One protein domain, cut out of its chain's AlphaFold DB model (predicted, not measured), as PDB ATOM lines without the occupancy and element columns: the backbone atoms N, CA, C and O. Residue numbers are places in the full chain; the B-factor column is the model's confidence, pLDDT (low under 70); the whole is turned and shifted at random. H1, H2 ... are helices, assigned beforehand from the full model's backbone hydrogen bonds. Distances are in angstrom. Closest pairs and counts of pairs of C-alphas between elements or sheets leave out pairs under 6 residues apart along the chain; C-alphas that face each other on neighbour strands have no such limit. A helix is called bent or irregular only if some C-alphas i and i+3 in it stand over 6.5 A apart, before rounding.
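This is residues 15 to 64, 85 to 113 and 165 to 232 of the 316 residues of a protein of Schizosaccharomyces pombe (strain 972 / ATCC 24843) (UniProt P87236). Three helices, H2, H3 and H4, lie side by side as a small up-and-down bundle, each running against the one before it in the chain, and the very long H5 folds back from H4 as a helical hairpin and sticks out far past it as a long arm, residues 200 to 220 and 222 to 228 standing free. At the beginning of the printed part H1 sticks out as a second, shorter arm, residues 15 to 33 standing free, joined by a tight link to H2, which has a kink of 58 degrees near residue 41. The printed part has 147 residues with five named helices, H1 to H5 in chain order, and no named strand, in the class all helix. The whole is extended, with a radius of gyration of the C-alphas of 23.4 A, and flat, spanning 84 by 54 by 25 A.

H1 is residues 15 to 31, 25.6 A long, and begins with C-alpha 15 at (1.917, -18.092, 12.190). It is irregular, with C-alphas 15 and 18 7.2 A apart. H2, residues 34 to 62, measures 38.7 A and is irregular too, with C-alphas 40 and 43 7.6 A apart and a kink of 58 degrees near residue 41. H3, residues 85 to 110, measures 36.8 A. H4, residues 169 to 178, begins with C-alpha 169 at (-36.991, -25.718, 19.501) and measures 14.0 A. H5, residues 182 to 229, measures 68.1 A and ends with C-alpha 229 at (-13.428, -24.530, 69.763). It has a kink of 34 degrees near residue 222 and is only just irregular, C-alphas 223 and 226 being 6.7 A apart.

H1 touches no helix. In the bundle, H2 touches H3 with residues 53 to 60 alone, opposite ways at a tilt of 36 degrees, only just steep; the closest C-alphas, of Ile 60 and Arg 87, are 6.0 A apart. H3 touches H4 with residues 98 to 105 alone, opposite ways at a shallow tilt of 28 degrees, the closest C-alphas being those of Ser 101 and Pro 169, 5.2 A apart. H2 and H4 only just touch, with 3 pairs of C-alphas within 8 A, the closest those of Leu 54 and Leu 175 at 6.8 A; they run the same way at a shallow tilt of 22 degrees. In the hairpin of H4 and H5, H5 touches H4 with residues 184 to 192 alone, opposite ways at a shallow tilt of 11 degrees; the closest C-alphas, of His 171 and Thr 188, are 6.3 A apart. The helix packing is mostly aligned, 3 of 4 touching pairs being at a shallow tilt. H2 and H5 are near each other, while H3 and H5 are apart. Every O i to N i+4 pair is within hydrogen-bond range in H3 and H4, against 12 of 13 in H1, 23 of 25 in H2 and 41 of 44 in H5.

The farthest C-alphas, of His 64 and Val 232, are 84.6 A apart. Residues 65 to 84 and 114 to 164 are not printed, and the gaps across these cuts are 12.6 A from C-alpha 64 to 85 and 17.6 A from C-alpha 113 to 165. The links H1 to H2 and H4 to H5 are tight. The mean pLDDT of the printed part is 91.9, and no printed residue is under 70.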
ATOM      1  N   ILE A  15       2.254 -16.710  11.808       93.52
ATOM      2  CA  ILE A  15       1.917 -18.092  12.190       93.52
ATOM      3  C   ILE A  15       1.188 -18.135  13.541       93.52
ATOM      4  O   ILE A  15       0.235 -18.896  13.693       93.52
ATOM      5  N   ASN A  16       1.596 -17.299  14.498       92.41
ATOM      6  CA  ASN A  16       1.005 -17.269  15.837       92.41
ATOM      7  C   ASN A  16      -0.247 -16.380  15.939       92.41
ATOM      8  O   ASN A  16      -1.055 -16.605  16.831       92.41
ATOM      9  N   LEU A  17      -0.472 -15.442  15.006       92.05
ATOM     10  CA  LEU A  17      -1.633 -14.536  14.987       92.05
ATOM     11  C   LEU A  17      -2.992 -15.213  15.260       92.05
ATOM     12  O   LEU A  17      -3.741 -14.656  16.059       92.05
ATOM     13  N   PRO A  18      -3.371 -16.352  14.638       95.60
ATOM     14  CA  PRO A  18      -4.669 -16.969  14.913       95.60
ATOM     15  C   PRO A  18      -4.781 -17.502  16.348       95.60
ATOM     16  O   PRO A  18      -5.850 -17.406  16.946       95.60
ATOM     17  N   ILE A  19      -3.688 -18.027  16.908       94.37
ATOM     18  CA  ILE A  19      -3.642 -18.529  18.288       94.37
ATOM     19  C   ILE A  19      -3.651 -17.350  19.264       94.37
ATOM     20  O   ILE A  19      -4.441 -17.351  20.201       94.37
ATOM     21  N   ASP A  20      -2.843 -16.320  19.002       94.38
ATOM     22  CA  ASP A  20      -2.807 -15.085  19.791       94.38
ATOM     23  C   ASP A  20      -4.186 -14.407  19.801       94.38
ATOM     24  O   ASP A  20      -4.657 -13.966  20.846       94.38
ATOM     25  N   TYR A  21      -4.871 -14.373  18.652       94.73
ATOM     26  CA  TYR A  21      -6.234 -13.858  18.548       94.73
ATOM     27  C   TYR A  21      -7.236 -14.729  19.310       94.73
ATOM     28  O   TYR A  21      -8.100 -14.192  19.992       94.73
ATOM     29  N   PHE A  22      -7.124 -16.059  19.233       96.43
ATOM     30  CA  PHE A  22      -7.998 -16.960  19.982       96.43
ATOM     31  C   PHE A  22      -7.828 -16.785  21.493       96.43
ATOM     32  O   PHE A  22      -8.822 -16.624  22.192       96.43
ATOM     33  N   ILE A  23      -6.588 -16.732  21.988       93.57
ATOM     34  CA  ILE A  23      -6.293 -16.479  23.405       93.57
ATOM     35  C   ILE A  23      -6.823 -15.106  23.820       93.57
ATOM     36  O   ILE A  23      -7.481 -15.011  24.851       93.57
ATOM     37  N   TYR A  24      -6.608 -14.068  23.005       94.55
ATOM     38  CA  TYR A  24      -7.162 -12.737  23.255       94.55
ATOM     39  C   TYR A  24      -8.690 -12.771  23.352       94.55
ATOM     40  O   TYR A  24      -9.260 -12.232  24.294       94.55
ATOM     41  N   VAL A  25      -9.371 -13.434  22.415       95.88
ATOM     42  CA  VAL A  25     -10.831 -13.575  22.445       95.88
ATOM     43  C   VAL A  25     -11.285 -14.372  23.667       95.88
ATOM     44  O   VAL A  25     -12.280 -13.993  24.276       95.88
ATOM     45  N   CYS A  26     -10.568 -15.426  24.065       94.67
ATOM     46  CA  CYS A  26     -10.854 -16.180  25.286       94.67
ATOM     47  C   CYS A  26     -10.687 -15.320  26.544       94.67
ATOM     48  O   CYS A  26     -11.578 -15.314  27.383       94.67
ATOM     49  N   GLU A  27      -9.612 -14.539  26.653       94.66
ATOM     50  CA  GLU A  27      -9.393 -13.610  27.769       94.66
ATOM     51  C   GLU A  27     -10.490 -12.534  27.823       94.66
ATOM     52  O   GLU A  27     -11.041 -12.236  28.885       94.66
ATOM     53  N   GLN A  28     -10.865 -11.973  26.670       93.21
ATOM     54  CA  GLN A  28     -11.986 -11.035  26.579       93.21
ATOM     55  C   GLN A  28     -13.314 -11.705  26.954       93.21
ATOM     56  O   GLN A  28     -14.144 -11.095  27.617       93.21
ATOM     57  N   PHE A  29     -13.528 -12.962  26.571       89.00
ATOM     58  CA  PHE A  29     -14.742 -13.697  26.910       89.00
ATOM     59  C   PHE A  29     -14.826 -14.011  28.410       89.00
ATOM     60  O   PHE A  29     -15.894 -13.847  28.996       89.00
ATOM     61  N   ASP A  30     -13.720 -14.410  29.038       87.47
ATOM     62  CA  ASP A  30     -13.659 -14.735  30.468       87.47
ATOM     63  C   ASP A  30     -13.705 -13.488  31.361       87.47
ATOM     64  O   ASP A  30     -14.247 -13.534  32.466       87.47
ATOM     65  N   SER A  31     -13.171 -12.356  30.891       90.95
ATOM     66  CA  SER A  31     -13.230 -11.080  31.622       90.95
ATOM     67  C   SER A  31     -14.617 -10.427  31.608       90.95
ATOM     68  O   SER A  31     -14.900  -9.572  32.450       90.95
ATOM     69  N   VAL A  32     -15.505 -10.826  30.692       88.04
ATOM     70  CA  VAL A  32     -16.884 -10.327  30.646       88.04
ATOM     71  C   VAL A  32     -17.726 -10.980  31.742       88.04
ATOM     72  O   VAL A  32     -17.924 -12.192  31.786       88.04
ATOM     73  N   GLU A  33     -18.317 -10.149  32.602       86.70
ATOM     74  CA  GLU A  33     -19.275 -10.573  33.625       86.70
ATOM     75  C   GLU A  33     -20.630 -10.948  32.994       86.70
ATOM     76  O   GLU A  33     -21.600 -10.177  33.012       86.70
ATOM     77  N   TRP A  34     -20.705 -12.154  32.429       82.76
ATOM     78  CA  TRP A  34     -21.885 -12.655  31.722       82.76
ATOM     79  C   TRP A  34     -23.172 -12.600  32.546       82.76
ATOM     80  O   TRP A  34     -24.233 -12.389  31.966       82.76
ATOM     81  N   ASP A  35     -23.100 -12.712  33.874       85.12
ATOM     82  CA  ASP A  35     -24.276 -12.643  34.746       85.12
ATOM     83  C   ASP A  35     -24.959 -11.268  34.679       85.12
ATOM     84  O   ASP A  35     -26.158 -11.191  34.405       85.12
ATOM     85  N   LYS A  36     -24.206 -10.164  34.791       88.51
ATOM     86  CA  LYS A  36     -24.778  -8.804  34.716       88.51
ATOM     87  C   LYS A  36     -25.294  -8.478  33.317       88.51
ATOM     88  O   LYS A  36     -26.343  -7.851  33.157       88.51
ATOM     89  N   VAL A  37     -24.563  -8.913  32.287       88.24
ATOM     90  CA  VAL A  37     -24.995  -8.773  30.888       88.24
ATOM     91  C   VAL A  37     -26.285  -9.561  30.658       88.24
ATOM     92  O   VAL A  37     -27.192  -9.073  29.979       88.24
ATOM     93  N   SER A  38     -26.397 -10.749  31.256       88.14
ATOM     94  CA  SER A  38     -27.569 -11.605  31.118       88.14
ATOM     95  C   SER A  38     -28.824 -10.970  31.701       88.14
ATOM     96  O   SER A  38     -29.845 -10.940  31.015       88.14
ATOM     97  N   ASP A  39     -28.739 -10.381  32.893       87.69
ATOM     98  CA  ASP A  39     -29.889  -9.766  33.553       87.69
ATOM     99  C   ASP A  39     -30.463  -8.609  32.724       87.69
ATOM    100  O   ASP A  39     -31.680  -8.430  32.650       87.69
ATOM    101  N   ARG A  40     -29.599  -7.855  32.030       89.95
ATOM    102  CA  ARG A  40     -30.020  -6.715  31.206       89.95
ATOM    103  C   ARG A  40     -30.470  -7.102  29.798       89.95
ATOM    104  O   ARG A  40     -31.450  -6.549  29.300       89.95
ATOM    105  N   TYR A  41     -29.745  -7.997  29.128       91.92
ATOM    106  CA  TYR A  41     -29.906  -8.219  27.686       91.92
ATOM    107  C   TYR A  41     -30.531  -9.558  27.310       91.92
ATOM    108  O   TYR A  41     -31.005  -9.694  26.185       91.92
ATOM    109  N   SER A  42     -30.583 -10.543  28.209       90.73
ATOM    110  CA  SER A  42     -31.003 -11.901  27.840       90.73
ATOM    111  C   SER A  42     -32.435 -11.969  27.293       90.73
ATOM    112  O   SER A  42     -32.669 -12.547  26.227       90.73
ATOM    113  N   ILE A  43     -33.392 -11.330  27.972       91.95
ATOM    114  CA  ILE A  43     -34.801 -11.302  27.556       91.95
ATOM    115  C   ILE A  43     -34.996 -10.530  26.239       91.95
ATOM    116  O   ILE A  43     -35.531 -11.123  25.298       91.95
ATOM    117  N   PRO A  44     -34.569  -9.252  26.105       93.10
ATOM    118  CA  PRO A  44     -34.795  -8.502  24.871       93.10
ATOM    119  C   PRO A  44     -34.068  -9.119  23.674       93.10
ATOM    120  O   PRO A  44     -34.633  -9.148  22.585       93.10
ATOM    121  N   PHE A  45     -32.867  -9.676  23.869       93.16
ATOM    122  CA  PHE A  45     -32.145 -10.384  22.813       93.16
ATOM    123  C   PHE A  45     -32.948 -11.582  22.294       93.16
ATOM    124  O   PHE A  45     -33.171 -11.719  21.091       93.16
ATOM    125  N   SER A  46     -33.456 -12.415  23.202       91.78
ATOM    126  CA  SER A  46     -34.238 -13.598  22.835       91.78
ATOM    127  C   SER A  46     -35.565 -13.237  22.161       91.78
ATOM    128  O   SER A  46     -35.990 -13.905  21.216       91.78
ATOM    129  N   LEU A  47     -36.224 -12.168  22.619       91.26
ATOM    130  CA  LEU A  47     -37.438 -11.648  21.987       91.26
ATOM    131  C   LEU A  47     -37.155 -11.077  20.595       91.26
ATOM    132  O   LEU A  47     -37.920 -11.346  19.672       91.26
ATOM    133  N   ALA A  48     -36.046 -10.358  20.413       94.06
ATOM    134  CA  ALA A  48     -35.638  -9.830  19.115       94.06
ATOM    135  C   ALA A  48     -35.365 -10.957  18.109       94.06
ATOM    136  O   ALA A  48     -35.857 -10.906  16.984       94.06
ATOM    137  N   VAL A  49     -34.658 -12.015  18.523       93.71
ATOM    138  CA  VAL A  49     -34.408 -13.205  17.688       93.71
ATOM    139  C   VAL A  49     -35.722 -13.882  17.281       93.71
ATOM    140  O   VAL A  49     -35.915 -14.183  16.102       93.71
ATOM    141  N   ASN A  50     -36.653 -14.069  18.221       91.80
ATOM    142  CA  ASN A  50     -37.982 -14.619  17.932       91.80
ATOM    143  C   ASN A  50     -38.789 -13.729  16.975       91.80
ATOM    144  O   ASN A  50     -39.420 -14.228  16.043       91.80
ATOM    145  N   PHE A  51     -38.751 -12.411  17.176       92.15
ATOM    146  CA  PHE A  51     -39.447 -11.446  16.330       92.15
ATOM    147  C   PHE A  51     -38.898 -11.446  14.901       92.15
ATOM    148  O   PHE A  51     -39.667 -11.533  13.944       92.15
ATOM    149  N   ILE A  52     -37.570 -11.443  14.747       93.95
ATOM    150  CA  ILE A  52     -36.906 -11.571  13.445       93.95
ATOM    151  C   ILE A  52     -37.314 -12.890  12.784       93.95
ATOM    152  O   ILE A  52     -37.738 -12.882  11.631       93.95
ATOM    153  N   PHE A  53     -37.261 -14.016  13.503       94.12
ATOM    154  CA  PHE A  53     -37.664 -15.316  12.961       94.12
ATOM    155  C   PHE A  53     -39.121 -15.325  12.468       94.12
ATOM    156  O   PHE A  53     -39.405 -15.829  11.377       94.12
ATOM    157  N   LEU A  54     -40.032 -14.718  13.231       91.56
ATOM    158  CA  LEU A  54     -41.436 -14.566  12.863       91.56
ATOM    159  C   LEU A  54     -41.599 -13.706  11.602       91.56
ATOM    160  O   LEU A  54     -42.311 -14.120  10.688       91.56
ATOM    161  N   LEU A  55     -40.912 -12.564  11.502       92.63
ATOM    162  CA  LEU A  55     -40.955 -11.716  10.304       92.63
ATOM    163  C   LEU A  55     -40.435 -12.449   9.064       92.63
ATOM    164  O   LEU A  55     -41.072 -12.397   8.009       92.63
ATOM    165  N   MET A  56     -39.329 -13.189   9.200       93.35
ATOM    166  CA  MET A  56     -38.787 -14.008   8.111       93.35
ATOM    167  C   MET A  56     -39.820 -15.035   7.634       93.35
ATOM    168  O   MET A  56     -40.050 -15.179   6.432       93.35
ATOM    169  N   ARG A  57     -40.498 -15.723   8.561       92.51
ATOM    170  CA  ARG A  57     -41.526 -16.723   8.232       92.51
ATOM    171  C   ARG A  57     -42.774 -16.109   7.596       92.51
ATOM    172  O   ARG A  57     -43.271 -16.662   6.613       92.51
ATOM    173  N   ILE A  58     -43.238 -14.958   8.089       91.59
ATOM    174  CA  ILE A  58     -44.359 -14.224   7.487       91.59
ATOM    175  C   ILE A  58     -44.011 -13.816   6.056       91.59
ATOM    176  O   ILE A  58     -44.822 -14.036   5.158       91.59
ATOM    177  N   TYR A  59     -42.804 -13.297   5.815       92.16
ATOM    178  CA  TYR A  59     -42.368 -12.912   4.474       92.16
ATOM    179  C   TYR A  59     -42.320 -14.111   3.515       92.16
ATOM    180  O   TYR A  59     -42.881 -14.054   2.417       92.16
ATOM    181  N   ILE A  60     -41.708 -15.228   3.929       91.30
ATOM    182  CA  ILE A  60     -41.622 -16.450   3.111       91.30
ATOM    183  C   ILE A  60     -43.020 -16.964   2.749       91.30
ATOM    184  O   ILE A  60     -43.261 -17.352   1.607       91.30
ATOM    185  N   LYS A  61     -43.954 -16.955   3.708       87.61
ATOM    186  CA  LYS A  61     -45.316 -17.446   3.481       87.61
ATOM    187  C   LYS A  61     -46.169 -16.470   2.671       87.61
ATOM    188  O   LYS A  61     -46.909 -16.911   1.801       87.61
ATOM    189  N   SER A  62     -46.033 -15.162   2.893       87.06
ATOM    190  CA  SER A  62     -46.741 -14.135   2.116       87.06
ATOM    191  C   SER A  62     -46.306 -14.104   0.650       87.06
ATOM    192  O   SER A  62     -47.098 -13.737  -0.212       87.06
ATOM    193  N   THR A  63     -45.055 -14.467   0.361       86.04
ATOM    194  CA  THR A  63     -44.513 -14.518  -1.006       86.04
ATOM    195  C   THR A  63     -44.716 -15.873  -1.688       86.04
ATOM    196  O   THR A  63     -44.397 -16.015  -2.868       86.04
ATOM    197  N   HIS A  64     -45.251 -16.875  -0.983       81.52
ATOM    198  CA  HIS A  64     -45.535 -18.184  -1.555       81.52
ATOM    199  C   HIS A  64     -46.755 -18.110  -2.481       81.52
ATOM    200  O   HIS A  64     -47.904 -18.159  -2.038       81.52
ATOM    201  N   TRP A  85     -34.930 -15.279  -5.518       89.45
ATOM    202  CA  TRP A  85     -33.640 -15.493  -4.846       89.45
ATOM    203  C   TRP A  85     -33.657 -14.972  -3.407       89.45
ATOM    204  O   TRP A  85     -33.230 -15.683  -2.499       89.45
ATOM    205  N   PHE A  86     -34.226 -13.784  -3.170       90.93
ATOM    206  CA  PHE A  86     -34.338 -13.248  -1.813       90.93
ATOM    207  C   PHE A  86     -35.178 -14.160  -0.907       90.93
ATOM    208  O   PHE A  86     -34.793 -14.422   0.229       90.93
ATOM    209  N   ARG A  87     -36.277 -14.736  -1.418       89.89
ATOM    210  CA  ARG A  87     -37.061 -15.749  -0.691       89.89
ATOM    211  C   ARG A  87     -36.243 -17.008  -0.392       89.89
ATOM    212  O   ARG A  87     -36.350 -17.539   0.711       89.89
ATOM    213  N   ALA A  88     -35.445 -17.492  -1.343       91.57
ATOM    214  CA  ALA A  88     -34.580 -18.655  -1.138       91.57
ATOM    215  C   ALA A  88     -33.516 -18.383  -0.060       91.57
ATOM    216  O   ALA A  88     -33.344 -19.197   0.846       91.57
ATOM    217  N   PHE A  89     -32.884 -17.208  -0.097       94.68
ATOM    218  CA  PHE A  89     -31.946 -16.745   0.926       94.68
ATOM    219  C   PHE A  89     -32.603 -16.671   2.312       94.68
ATOM    220  O   PHE A  89     -32.082 -17.221   3.281       94.68
ATOM    221  N   LEU A  90     -33.791 -16.071   2.405       92.98
ATOM    222  CA  LEU A  90     -34.548 -15.996   3.655       92.98
ATOM    223  C   LEU A  90     -34.974 -17.374   4.167       92.98
ATOM    224  O   LEU A  90     -34.960 -17.621   5.371       92.98
ATOM    225  N   SER A  91     -35.336 -18.285   3.262       92.91
ATOM    226  CA  SER A  91     -35.661 -19.671   3.598       92.91
ATOM    227  C   SER A  91     -34.450 -20.402   4.169       92.91
ATOM    228  O   SER A  91     -34.583 -21.077   5.189       92.91
ATOM    229  N   PHE A  92     -33.271 -20.231   3.563       95.80
ATOM    230  CA  PHE A  92     -32.015 -20.765   4.084       95.80
ATOM    231  C   PHE A  92     -31.722 -20.212   5.482       95.80
ATOM    232  O   PHE A  92     -31.565 -20.984   6.426       95.80
ATOM    233  N   LEU A  93     -31.780 -18.887   5.650       94.41
ATOM    234  CA  LEU A  93     -31.575 -18.240   6.945       94.41
ATOM    235  C   LEU A  93     -32.573 -18.744   7.995       94.41
ATOM    236  O   LEU A  93     -32.204 -19.018   9.133       94.41
ATOM    237  N   SER A  94     -33.838 -18.938   7.622       93.41
ATOM    238  CA  SER A  94     -34.852 -19.442   8.542       93.41
ATOM    239  C   SER A  94     -34.640 -20.912   8.935       93.41
ATOM    240  O   SER A  94     -35.023 -21.312  10.034       93.41
ATOM    241  N   ILE A  95     -34.019 -21.727   8.078       93.99
ATOM    242  CA  ILE A  95     -33.570 -23.080   8.439       93.99
ATOM    243  C   ILE A  95     -32.357 -22.999   9.378       93.99
ATOM    244  O   ILE A  95     -32.323 -23.715  10.376       93.99
ATOM    245  N   CYS A  96     -31.414 -22.081   9.135       95.30
ATOM    246  CA  CYS A  96     -30.291 -21.839  10.045       95.30
ATOM    247  C   CYS A  96     -30.762 -21.420  11.442       95.30
ATOM    248  O   CYS A  96     -30.258 -21.944  12.425       95.30
ATOM    249  N   PHE A  97     -31.762 -20.539  11.557       94.26
ATOM    250  CA  PHE A  97     -32.338 -20.155  12.854       94.26
ATOM    251  C   PHE A  97     -32.975 -21.342  13.585       94.26
ATOM    252  O   PHE A  97     -32.792 -21.486  14.793       94.26
ATOM    253  N   LEU A  98     -33.685 -22.219  12.865       93.75
ATOM    254  CA  LEU A  98     -34.210 -23.456  13.445       93.75
ATOM    255  C   LEU A  98     -33.060 -24.324  13.962       93.75
ATOM    256  O   LEU A  98     -33.098 -24.769  15.105       93.75
ATOM    257  N   PHE A  99     -32.013 -24.518  13.160       95.42
ATOM    258  CA  PHE A  99     -30.846 -25.296  13.569       95.42
ATOM    259  C   PHE A  99     -30.146 -24.687  14.791       95.42
ATOM    260  O   PHE A  99     -29.831 -25.405  15.735       95.42
ATOM    261  N   ILE A 100     -29.995 -23.361  14.832       93.90
ATOM    262  CA  ILE A 100     -29.475 -22.619  15.985       93.90
ATOM    263  C   ILE A 100     -30.330 -22.889  17.229       93.90
ATOM    264  O   ILE A 100     -29.770 -23.141  18.287       93.90
ATOM    265  N   SER A 101     -31.664 -22.925  17.124       93.66
ATOM    266  CA  SER A 101     -32.547 -23.264  18.255       93.66
ATOM    267  C   SER A 101     -32.241 -24.650  18.836       93.66
ATOM    268  O   SER A 101     -32.074 -24.797  20.049       93.66
ATOM    269  N   PHE A 102     -32.081 -25.659  17.973       94.38
ATOM    270  CA  PHE A 102     -31.690 -27.008  18.394       94.38
ATOM    271  C   PHE A 102     -30.285 -27.042  18.995       94.38
ATOM    272  O   PHE A 102     -30.086 -27.648  20.048       94.38
ATOM    273  N   LEU A 103     -29.319 -26.366  18.370       93.47
ATOM    274  CA  LEU A 103     -27.961 -26.265  18.893       93.47
ATOM    275  C   LEU A 103     -27.933 -25.586  20.261       93.47
ATOM    276  O   LEU A 103     -27.255 -26.086  21.145       93.47
ATOM    277  N   ASN A 104     -28.697 -24.515  20.481       91.62
ATOM    278  CA  ASN A 104     -28.775 -23.833  21.776       91.62
ATOM    279  C   ASN A 104     -29.353 -24.743  22.862       91.62
ATOM    280  O   ASN A 104     -28.859 -24.772  23.992       91.62
ATOM    281  N   PHE A 105     -30.379 -25.522  22.521       92.18
ATOM    282  CA  PHE A 105     -30.974 -26.486  23.438       92.18
ATOM    283  C   PHE A 105     -29.997 -27.618  23.795       92.18
ATOM    284  O   PHE A 105     -29.815 -27.954  24.965       92.18
ATOM    285  N   ILE A 106     -29.292 -28.170  22.806       92.52
ATOM    286  CA  ILE A 106     -28.269 -29.202  23.036       92.52
ATOM    287  C   ILE A 106     -27.073 -28.617  23.799       92.52
ATOM    288  O   ILE A 106     -26.541 -29.253  24.708       92.52
ATOM    289  N   PHE A 107     -26.660 -27.396  23.466       90.99
ATOM    290  CA  PHE A 107     -25.526 -26.723  24.085       90.99
ATOM    291  C   PHE A 107     -25.774 -26.451  25.571       90.99
ATOM    292  O   PHE A 107     -24.967 -26.836  26.420       90.99
ATOM    293  N   SER A 108     -26.931 -25.867  25.891       88.50
ATOM    294  CA  SER A 108     -27.336 -25.577  27.270       88.50
ATOM    295  C   SER A 108     -27.463 -26.831  28.130       88.50
ATOM    296  O   SER A 108     -27.015 -26.824  29.272       88.50
ATOM    297  N   THR A 109     -28.009 -27.924  27.598       87.73
ATOM    298  CA  THR A 109     -28.214 -29.164  28.364       87.73
ATOM    299  C   THR A 109     -26.943 -30.005  28.496       87.73
ATOM    300  O   THR A 109     -26.669 -30.568  29.557       87.73
ATOM    301  N   ARG A 110     -26.141 -30.115  27.431       86.26
ATOM    302  CA  ARG A 110     -25.044 -31.091  27.373       86.26
ATOM    303  C   ARG A 110     -23.675 -30.522  27.718       86.26
ATOM    304  O   ARG A 110     -22.871 -31.247  28.307       86.26
ATOM    305  N   PHE A 111     -23.397 -29.266  27.379       86.42
ATOM    306  CA  PHE A 111     -22.052 -28.696  27.526       86.42
ATOM    307  C   PHE A 111     -21.870 -27.890  28.816       86.42
ATOM    308  O   PHE A 111     -20.765 -27.855  29.346       86.42
ATOM    309  N   GLN A 112     -22.937 -27.321  29.382       85.49
ATOM    310  CA  GLN A 112     -22.877 -26.496  30.600       85.49
ATOM    311  C   GLN A 112     -22.861 -27.324  31.894       85.49
ATOM    312  O   GLN A 112     -23.704 -27.164  32.775       85.49
ATOM    313  N   ASN A 113     -21.920 -28.256  32.002       89.33
ATOM    314  CA  ASN A 113     -21.763 -29.094  33.184       89.33
ATOM    315  C   ASN A 113     -20.458 -28.754  33.908       89.33
ATOM    316  O   ASN A 113     -19.405 -28.708  33.277       89.33
ATOM    317  N   CYS A 165     -34.891 -21.164  26.882       90.28
ATOM    318  CA  CYS A 165     -36.306 -21.160  27.259       90.28
ATOM    319  C   CYS A 165     -37.168 -20.340  26.287       90.28
ATOM    320  O   CYS A 165     -38.183 -20.837  25.802       90.28
ATOM    321  N   LEU A 166     -36.758 -19.105  25.974       90.91
ATOM    322  CA  LEU A 166     -37.463 -18.195  25.061       90.91
ATOM    323  C   LEU A 166     -37.410 -18.662  23.604       90.91
ATOM    324  O   LEU A 166     -38.386 -18.530  22.871       90.91
ATOM    325  N   PHE A 167     -36.264 -19.177  23.166       91.47
ATOM    326  CA  PHE A 167     -36.027 -19.679  21.814       91.47
ATOM    327  C   PHE A 167     -35.850 -21.203  21.817       91.47
ATOM    328  O   PHE A 167     -34.944 -21.758  21.189       91.47
ATOM    329  N   SER A 168     -36.740 -21.885  22.542       91.39
ATOM    330  CA  SER A 168     -36.822 -23.347  22.554       91.39
ATOM    331  C   SER A 168     -37.178 -23.894  21.162       91.39
ATOM    332  O   SER A 168     -37.998 -23.285  20.460       91.39
ATOM    333  N   PRO A 169     -36.650 -25.072  20.769       91.22
ATOM    334  CA  PRO A 169     -36.991 -25.718  19.501       91.22
ATOM    335  C   PRO A 169     -38.498 -25.942  19.345       91.22
ATOM    336  O   PRO A 169     -39.005 -25.904  18.227       91.22
ATOM    337  N   ALA A 170     -39.242 -26.092  20.446       90.25
ATOM    338  CA  ALA A 170     -40.699 -26.184  20.408       90.25
ATOM    339  C   ALA A 170     -41.349 -24.908  19.839       90.25
ATOM    340  O   ALA A 170     -42.182 -24.993  18.938       90.25
ATOM    341  N   HIS A 171     -40.937 -23.723  20.301       91.39
ATOM    342  CA  HIS A 171     -41.447 -22.445  19.790       91.39
ATOM    343  C   HIS A 171     -41.060 -22.235  18.326       91.39
ATOM    344  O   HIS A 171     -41.905 -21.862  17.509       91.39
ATOM    345  N   ALA A 172     -39.803 -22.533  17.982       91.61
ATOM    346  CA  ALA A 172     -39.309 -22.428  16.615       91.61
ATOM    347  C   ALA A 172     -40.090 -23.344  15.658       91.61
ATOM    348  O   ALA A 172     -40.467 -22.902  14.573       91.61
ATOM    349  N   LEU A 173     -40.396 -24.582  16.065       92.01
ATOM    350  CA  LEU A 173     -41.212 -25.517  15.287       92.01
ATOM    351  C   LEU A 173     -42.663 -25.047  15.147       92.01
ATOM    352  O   LEU A 173     -43.196 -25.050  14.039       92.01
ATOM    353  N   ILE A 174     -43.305 -24.591  16.227       91.46
ATOM    354  CA  ILE A 174     -44.687 -24.085  16.164       91.46
ATOM    355  C   ILE A 174     -44.785 -22.910  15.180       91.46
ATOM    356  O   ILE A 174     -45.666 -22.890  14.316       91.46
ATOM    357  N   LEU A 175     -43.845 -21.964  15.253       90.07
ATOM    358  CA  LEU A 175     -43.772 -20.837  14.322       90.07
ATOM    359  C   LEU A 175     -43.391 -21.274  12.902       90.07
ATOM    360  O   LEU A 175     -43.868 -20.676  11.940       90.07
ATOM    361  N   TRP A 176     -42.584 -22.326  12.745       89.80
ATOM    362  CA  TRP A 176     -42.248 -22.894  11.438       89.80
ATOM    363  C   TRP A 176     -43.495 -23.391  10.699       89.80
ATOM    364  O   TRP A 176     -43.684 -23.040   9.534       89.80
ATOM    365  N   PHE A 177     -44.366 -24.143  11.380       88.90
ATOM    366  CA  PHE A 177     -45.594 -24.682  10.786       88.90
ATOM    367  C   PHE A 177     -46.704 -23.623  10.650       88.90
ATOM    368  O   PHE A 177     -47.370 -23.543   9.615       88.90
ATOM    369  N   TYR A 178     -46.903 -22.778  11.668       88.14
ATOM    370  CA  TYR A 178     -48.116 -21.957  11.816       88.14
ATOM    371  C   TYR A 178     -47.865 -20.441  11.915       88.14
ATOM    372  O   TYR A 178     -48.641 -19.714  12.534       88.14
ATOM    373  N   SER A 179     -46.829 -19.925  11.247       84.50
ATOM    374  CA  SER A 179     -46.418 -18.507  11.324       84.50
ATOM    375  C   SER A 179     -47.516 -17.460  11.057       84.50
ATOM    376  O   SER A 179     -47.478 -16.386  11.645       84.50
ATOM    377  N   THR A 180     -48.473 -17.725  10.162       82.18
ATOM    378  CA  THR A 180     -49.435 -16.692   9.706       82.18
ATOM    379  C   THR A 180     -50.628 -16.510  10.635       82.18
ATOM    380  O   THR A 180     -51.261 -15.460  10.628       82.18
ATOM    381  N   SER A 181     -50.991 -17.533  11.407       88.71
ATOM    382  CA  SER A 181     -52.191 -17.473  12.237       88.71
ATOM    383  C   SER A 181     -51.920 -16.696  13.518       88.71
ATOM    384  O   SER A 181     -51.213 -17.183  14.397       88.71
ATOM    385  N   LEU A 182     -52.576 -15.541  13.651       88.71
ATOM    386  CA  LEU A 182     -52.498 -14.661  14.824       88.71
ATOM    387  C   LEU A 182     -52.801 -15.412  16.133       88.71
ATOM    388  O   LEU A 182     -52.182 -15.187  17.163       88.71
ATOM    389  N   ARG A 183     -53.746 -16.362  16.089       91.98
ATOM    390  CA  ARG A 183     -54.117 -17.180  17.255       91.98
ATOM    391  C   ARG A 183     -52.946 -18.037  17.746       91.98
ATOM    392  O   ARG A 183     -52.710 -18.124  18.944       91.98
ATOM    393  N   VAL A 184     -52.195 -18.645  16.826       91.35
ATOM    394  CA  VAL A 184     -51.070 -19.531  17.166       91.35
ATOM    395  C   VAL A 184     -49.844 -18.729  17.591       91.35
ATOM    396  O   VAL A 184     -49.134 -19.145  18.507       91.35
ATOM    397  N   THR A 185     -49.608 -17.556  16.996       89.92
ATOM    398  CA  THR A 185     -48.525 -16.671  17.447       89.92
ATOM    399  C   THR A 185     -48.775 -16.182  18.875       89.92
ATOM    400  O   THR A 185     -47.859 -16.238  19.694       89.92
ATOM    401  N   LEU A 186     -50.017 -15.816  19.219       92.44
ATOM    402  CA  LEU A 186     -50.389 -15.448  20.591       92.44
ATOM    403  C   LEU A 186     -50.200 -16.609  21.576       92.44
ATOM    404  O   LEU A 186     -49.575 -16.423  22.617       92.44
ATOM    405  N   LEU A 187     -50.665 -17.818  21.241       92.25
ATOM    406  CA  LEU A 187     -50.459 -19.005  22.083       92.25
ATOM    407  C   LEU A 187     -48.971 -19.332  22.286       92.25
ATOM    408  O   LEU A 187     -48.571 -19.716  23.381       92.25
ATOM    409  N   THR A 188     -48.143 -19.140  21.258       91.31
ATOM    410  CA  THR A 188     -46.688 -19.342  21.355       91.31
ATOM    411  C   THR A 188     -46.053 -18.337  22.314       91.31
ATOM    412  O   THR A 188     -45.223 -18.723  23.137       91.31
ATOM    413  N   PHE A 189     -46.472 -17.068  22.251       91.63
ATOM    414  CA  PHE A 189     -46.015 -16.033  23.177       91.63
ATOM    415  C   PHE A 189     -46.448 -16.327  24.619       91.63
ATOM    416  O   PHE A 189     -45.616 -16.277  25.523       91.63
ATOM    417  N   LEU A 190     -47.707 -16.730  24.834       93.06
ATOM    418  CA  LEU A 190     -48.195 -17.160  26.149       93.06
ATOM    419  C   LEU A 190     -47.387 -18.344  26.694       93.06
ATOM    420  O   LEU A 190     -46.951 -18.300  27.842       93.06
ATOM    421  N   LEU A 191     -47.122 -19.364  25.869       92.54
ATOM    422  CA  LEU A 191     -46.298 -20.502  26.273       92.54
ATOM    423  C   LEU A 191     -44.895 -20.035  26.689       92.54
ATOM    424  O   LEU A 191     -44.442 -20.401  27.768       92.54
ATOM    425  N   SER A 192     -44.252 -19.165  25.900       92.02
ATOM    426  CA  SER A 192     -42.927 -18.621  26.238       92.02
ATOM    427  C   SER A 192     -42.933 -17.794  27.531       92.02
ATOM    428  O   SER A 192     -42.020 -17.892  28.345       92.02
ATOM    429  N   PHE A 193     -43.995 -17.027  27.782       93.76
ATOM    430  CA  PHE A 193     -44.152 -16.284  29.029       93.76
ATOM    431  C   PHE A 193     -44.281 -17.224  30.236       93.76
ATOM    432  O   PHE A 193     -43.611 -17.024  31.251       93.76
ATOM    433  N   THR A 194     -45.098 -18.277  30.125       93.43
ATOM    434  CA  THR A 194     -45.281 -19.248  31.216       93.43
ATOM    435  C   THR A 194     -44.006 -20.029  31.526       93.43
ATOM    436  O   THR A 194     -43.674 -20.192  32.701       93.43
ATOM    437  N   THR A 195     -43.255 -20.460  30.505       92.75
ATOM    438  CA  THR A 195     -41.988 -21.180  30.702       92.75
ATOM    439  C   THR A 195     -40.954 -20.294  31.385       92.75
ATOM    440  O   THR A 195     -40.315 -20.741  32.335       92.75
ATOM    441  N   LEU A 196     -40.842 -19.017  31.002       92.53
ATOM    442  CA  LEU A 196     -39.954 -18.066  31.677       92.53
ATOM    443  C   LEU A 196     -40.364 -17.783  33.112       92.53
ATOM    444  O   LEU A 196     -39.513 -17.754  33.998       92.53
ATOM    445  N   HIS A 197     -41.656 -17.569  33.359       94.00
ATOM    446  CA  HIS A 197     -42.142 -17.328  34.710       94.00
ATOM    447  C   HIS A 197     -41.805 -18.514  35.624       94.00
ATOM    448  O   HIS A 197     -41.304 -18.320  36.732       94.00
ATOM    449  N   PHE A 198     -42.015 -19.741  35.142       95.66
ATOM    450  CA  PHE A 198     -41.704 -20.948  35.899       95.66
ATOM    451  C   PHE A 198     -40.199 -21.117  36.141       95.66
ATOM    452  O   PHE A 198     -39.791 -21.359  37.275       95.66
ATOM    453  N   VAL A 199     -39.365 -20.910  35.117       93.37
ATOM    454  CA  VAL A 199     -37.898 -20.989  35.236       93.37
ATOM    455  C   VAL A 199     -37.365 -19.948  36.215       93.37
ATOM    456  O   VAL A 199     -36.587 -20.289  37.100       93.37
ATOM    457  N   ASN A 200     -37.836 -18.703  36.142       92.03
ATOM    458  CA  ASN A 200     -37.428 -17.654  37.075       92.03
ATOM    459  C   ASN A 200     -37.830 -17.980  38.518       92.03
ATOM    460  O   ASN A 200     -37.027 -17.804  39.433       92.03
ATOM    461  N   LYS A 201     -39.049 -18.494  38.741       96.38
ATOM    462  CA  LYS A 201     -39.498 -18.919  40.076       96.38
ATOM    463  C   LYS A 201     -38.693 -20.103  40.608       96.38
ATOM    464  O   LYS A 201     -38.341 -20.103  41.783       96.38
ATOM    465  N   PHE A 202     -38.361 -21.068  39.757       95.42
ATOM    466  CA  PHE A 202     -37.526 -22.202  40.140       95.42
ATOM    467  C   PHE A 202     -36.091 -21.776  40.479       95.42
ATOM    468  O   PHE A 202     -35.543 -22.207  41.490       95.42
ATOM    469  N   SER A 203     -35.504 -20.861  39.705       91.73
ATOM    470  CA  SER A 203     -34.187 -20.289  40.008       91.73
ATOM    471  C   SER A 203     -34.172 -19.527  41.333       91.73
ATOM    472  O   SER A 203     -33.178 -19.583  42.054       91.73
ATOM    473  N   LEU A 204     -35.263 -18.837  41.681       94.59
ATOM    474  CA  LEU A 204     -35.410 -18.205  42.994       94.59
ATOM    475  C   LEU A 204     -35.500 -19.249  44.111       94.59
ATOM    476  O   LEU A 204     -34.738 -19.161  45.064       94.59
ATOM    477  N   LEU A 205     -36.322 -20.291  43.945       96.97
ATOM    478  CA  LEU A 205     -36.420 -21.396  44.906       96.97
ATOM    479  C   LEU A 205     -35.052 -22.028  45.192       96.97
ATOM    480  O   LEU A 205     -34.715 -22.270  46.349       96.97
ATOM    481  N   LEU A 206     -34.249 -22.276  44.154       94.12
ATOM    482  CA  LEU A 206     -32.909 -22.844  44.319       94.12
ATOM    483  C   LEU A 206     -31.976 -21.907  45.092       94.12
ATOM    484  O   LEU A 206     -31.234 -22.370  45.961       94.12
ATOM    485  N   LYS A 207     -32.020 -20.602  44.804       94.56
ATOM    486  CA  LYS A 207     -31.240 -19.593  45.538       94.56
ATOM    487  C   LYS A 207     -31.662 -19.527  47.006       94.56
ATOM    488  O   LYS A 207     -30.797 -19.515  47.878       94.56
ATOM    489  N   ASP A 208     -32.962 -19.562  47.281       98.06
ATOM    490  CA  ASP A 208     -33.506 -19.536  48.642       98.06
ATOM    491  C   ASP A 208     -33.119 -20.799  49.421       98.06
ATOM    492  O   ASP A 208     -32.706 -20.720  50.577       98.06
ATOM    493  N   GLN A 209     -33.157 -21.968  48.776       96.97
ATOM    494  CA  GLN A 209     -32.712 -23.224  49.378       96.97
ATOM    495  C   GLN A 209     -31.209 -23.198  49.697       96.97
ATOM    496  O   GLN A 209     -30.799 -23.632  50.773       96.97
ATOM    497  N   GLN A 210     -30.375 -22.667  48.797       95.94
ATOM    498  CA  GLN A 210     -28.938 -22.493  49.043       95.94
ATOM    499  C   GLN A 210     -28.669 -21.523  50.196       95.94
ATOM    500  O   GLN A 210     -27.814 -21.793  51.042       95.94
ATOM    501  N   TYR A 211     -29.406 -20.413  50.247       96.94
ATOM    502  CA  TYR A 211     -29.314 -19.448  51.333       96.94
ATOM    503  C   TYR A 211     -29.706 -20.077  52.671       96.94
ATOM    504  O   TYR A 211     -28.981 -19.921  53.652       96.94
ATOM    505  N   LEU A 212     -30.790 -20.856  52.697       97.61
ATOM    506  CA  LEU A 212     -31.232 -21.571  53.889       97.61
ATOM    507  C   LEU A 212     -30.162 -22.547  54.385       97.61
ATOM    508  O   LEU A 212     -29.809 -22.497  55.557       97.61
ATOM    509  N   HIS A 213     -29.593 -23.383  53.509       97.09
ATOM    510  CA  HIS A 213     -28.515 -24.305  53.894       97.09
ATOM    511  C   HIS A 213     -27.307 -23.559  54.456       97.09
ATOM    512  O   HIS A 213     -26.802 -23.916  55.516       97.09
ATOM    513  N   ARG A 214     -26.881 -22.477  53.796       97.69
ATOM    514  CA  ARG A 214     -25.785 -21.629  54.280       97.69
ATOM    515  C   ARG A 214     -26.081 -21.054  55.667       97.69
ATOM    516  O   ARG A 214     -25.201 -21.063  56.522       97.69
ATOM    517  N   GLN A 215     -27.296 -20.558  55.883       97.51
ATOM    518  CA  GLN A 215     -27.691 -19.963  57.154       97.51
ATOM    519  C   GLN A 215     -27.791 -21.009  58.270       97.51
ATOM    520  O   GLN A 215     -27.358 -20.745  59.388       97.51
ATOM    521  N   VAL A 216     -28.294 -22.208  57.960       97.35
ATOM    522  CA  VAL A 216     -28.344 -23.338  58.898       97.35
ATOM    523  C   VAL A 216     -26.934 -23.754  59.324       97.35
ATOM    524  O   VAL A 216     -26.698 -23.930  60.518       97.35
ATOM    525  N   PHE A 217     -25.978 -23.857  58.391       97.07
ATOM    526  CA  PHE A 217     -24.577 -24.141  58.733       97.07
ATOM    527  C   PHE A 217     -23.951 -23.026  59.577       97.07
ATOM    528  O   PHE A 217     -23.293 -23.314  60.570       97.07
ATOM    529  N   PHE A 218     -24.221 -21.761  59.250       97.02
ATOM    530  CA  PHE A 218     -23.729 -20.629  60.035       97.02
ATOM    531  C   PHE A 218     -24.260 -20.635  61.478       97.02
ATOM    532  O   PHE A 218     -23.504 -20.426  62.429       97.02
ATOM    533  N   GLU A 219     -25.555 -20.900  61.666       96.11
ATOM    534  CA  GLU A 219     -26.135 -21.008  63.005       96.11
ATOM    535  C   GLU A 219     -25.579 -22.220  63.762       96.11
ATOM    536  O   GLU A 219     -25.286 -22.116  64.957       96.11
ATOM    537  N   TYR A 220     -25.392 -23.352  63.078       95.97
ATOM    538  CA  TYR A 220     -24.770 -24.538  63.659       95.97
ATOM    539  C   TYR A 220     -23.355 -24.238  64.162       95.97
ATOM    540  O   TYR A 220     -23.035 -24.551  65.314       95.97
ATOM    541  N   ASP A 221     -22.543 -23.567  63.346       95.60
ATOM    542  CA  ASP A 221     -21.177 -23.210  63.707       95.60
ATOM    543  C   ASP A 221     -21.157 -22.278  64.926       95.60
ATOM    544  O   ASP A 221     -20.523 -22.596  65.936       95.60
ATOM    545  N   LYS A 222     -21.954 -21.202  64.910       91.61
ATOM    546  CA  LYS A 222     -22.048 -20.247  66.029       91.61
ATOM    547  C   LYS A 222     -22.578 -20.884  67.320       91.61
ATOM    548  O   LYS A 222     -22.187 -20.506  68.427       91.61
ATOM    549  N   LYS A 223     -23.512 -21.836  67.220       91.41
ATOM    550  CA  LYS A 223     -24.190 -22.429  68.385       91.41
ATOM    551  C   LYS A 223     -23.443 -23.615  68.984       91.41
ATOM    552  O   LYS A 223     -23.473 -23.780  70.205       91.41
ATOM    553  N   PHE A 224     -22.817 -24.446  68.157       93.89
ATOM    554  CA  PHE A 224     -22.254 -25.726  68.587       93.89
ATOM    555  C   PHE A 224     -20.745 -25.827  68.395       93.89
ATOM    556  O   PHE A 224     -20.087 -26.463  69.220       93.89
ATOM    557  N   VAL A 225     -20.197 -25.214  67.346       94.13
ATOM    558  CA  VAL A 225     -18.778 -25.351  66.994       94.13
ATOM    559  C   VAL A 225     -17.938 -24.304  67.720       94.13
ATOM    560  O   VAL A 225     -17.052 -24.676  68.489       94.13
ATOM    561  N   GLU A 226     -18.252 -23.014  67.572       88.93
ATOM    562  CA  GLU A 226     -17.504 -21.918  68.202       88.93
ATOM    563  C   GLU A 226     -17.405 -22.077  69.725       88.93
ATOM    564  O   GLU A 226     -16.290 -22.055  70.237       88.93
ATOM    565  N   PRO A 227     -18.479 -22.371  70.487       88.79
ATOM    566  CA  PRO A 227     -18.353 -22.500  71.937       88.79
ATOM    567  C   PRO A 227     -17.475 -23.675  72.384       88.79
ATOM    568  O   PRO A 227     -17.006 -23.677  73.521       88.79
ATOM    569  N   ARG A 228     -17.274 -24.687  71.528       88.60
ATOM    570  CA  ARG A 228     -16.413 -25.844  71.811       88.60
ATOM    571  C   ARG A 228     -14.973 -25.621  71.352       88.60
ATOM    572  O   ARG A 228     -14.065 -26.124  72.006       88.60
ATOM    573  N   LEU A 229     -14.762 -24.869  70.269       89.07
ATOM    574  CA  LEU A 229     -13.428 -24.530  69.763       89.07
ATOM    575  C   LEU A 229     -12.802 -23.340  70.510       89.07
ATOM    576  O   LEU A 229     -11.633 -23.403  70.880       89.07
ATOM    577  N   SER A 230     -13.567 -22.277  70.771       86.20
ATOM    578  CA  SER A 230     -13.120 -21.029  71.407       86.20
ATOM    579  C   SER A 230     -13.774 -20.812  72.778       86.20
ATOM    580  O   SER A 230     -14.444 -19.813  73.046       86.20
ATOM    581  N   VAL A 231     -13.549 -21.759  73.696       84.98
ATOM    582  CA  VAL A 231     -14.008 -21.641  75.089       84.98
ATOM    583  C   VAL A 231     -13.385 -20.399  75.736       84.98
ATOM    584  O   VAL A 231     -12.168 -20.336  75.912       84.98
ATOM    585  N   VAL A 232     -14.217 -19.433  76.140       81.26
ATOM    586  CA  VAL A 232     -13.768 -18.260  76.903       81.26
ATOM    587  C   VAL A 232     -13.219 -18.728  78.248       81.26
ATOM    588  O   VAL A 232     -13.956 -19.237  79.095       81.26
TER     589      VAL A 232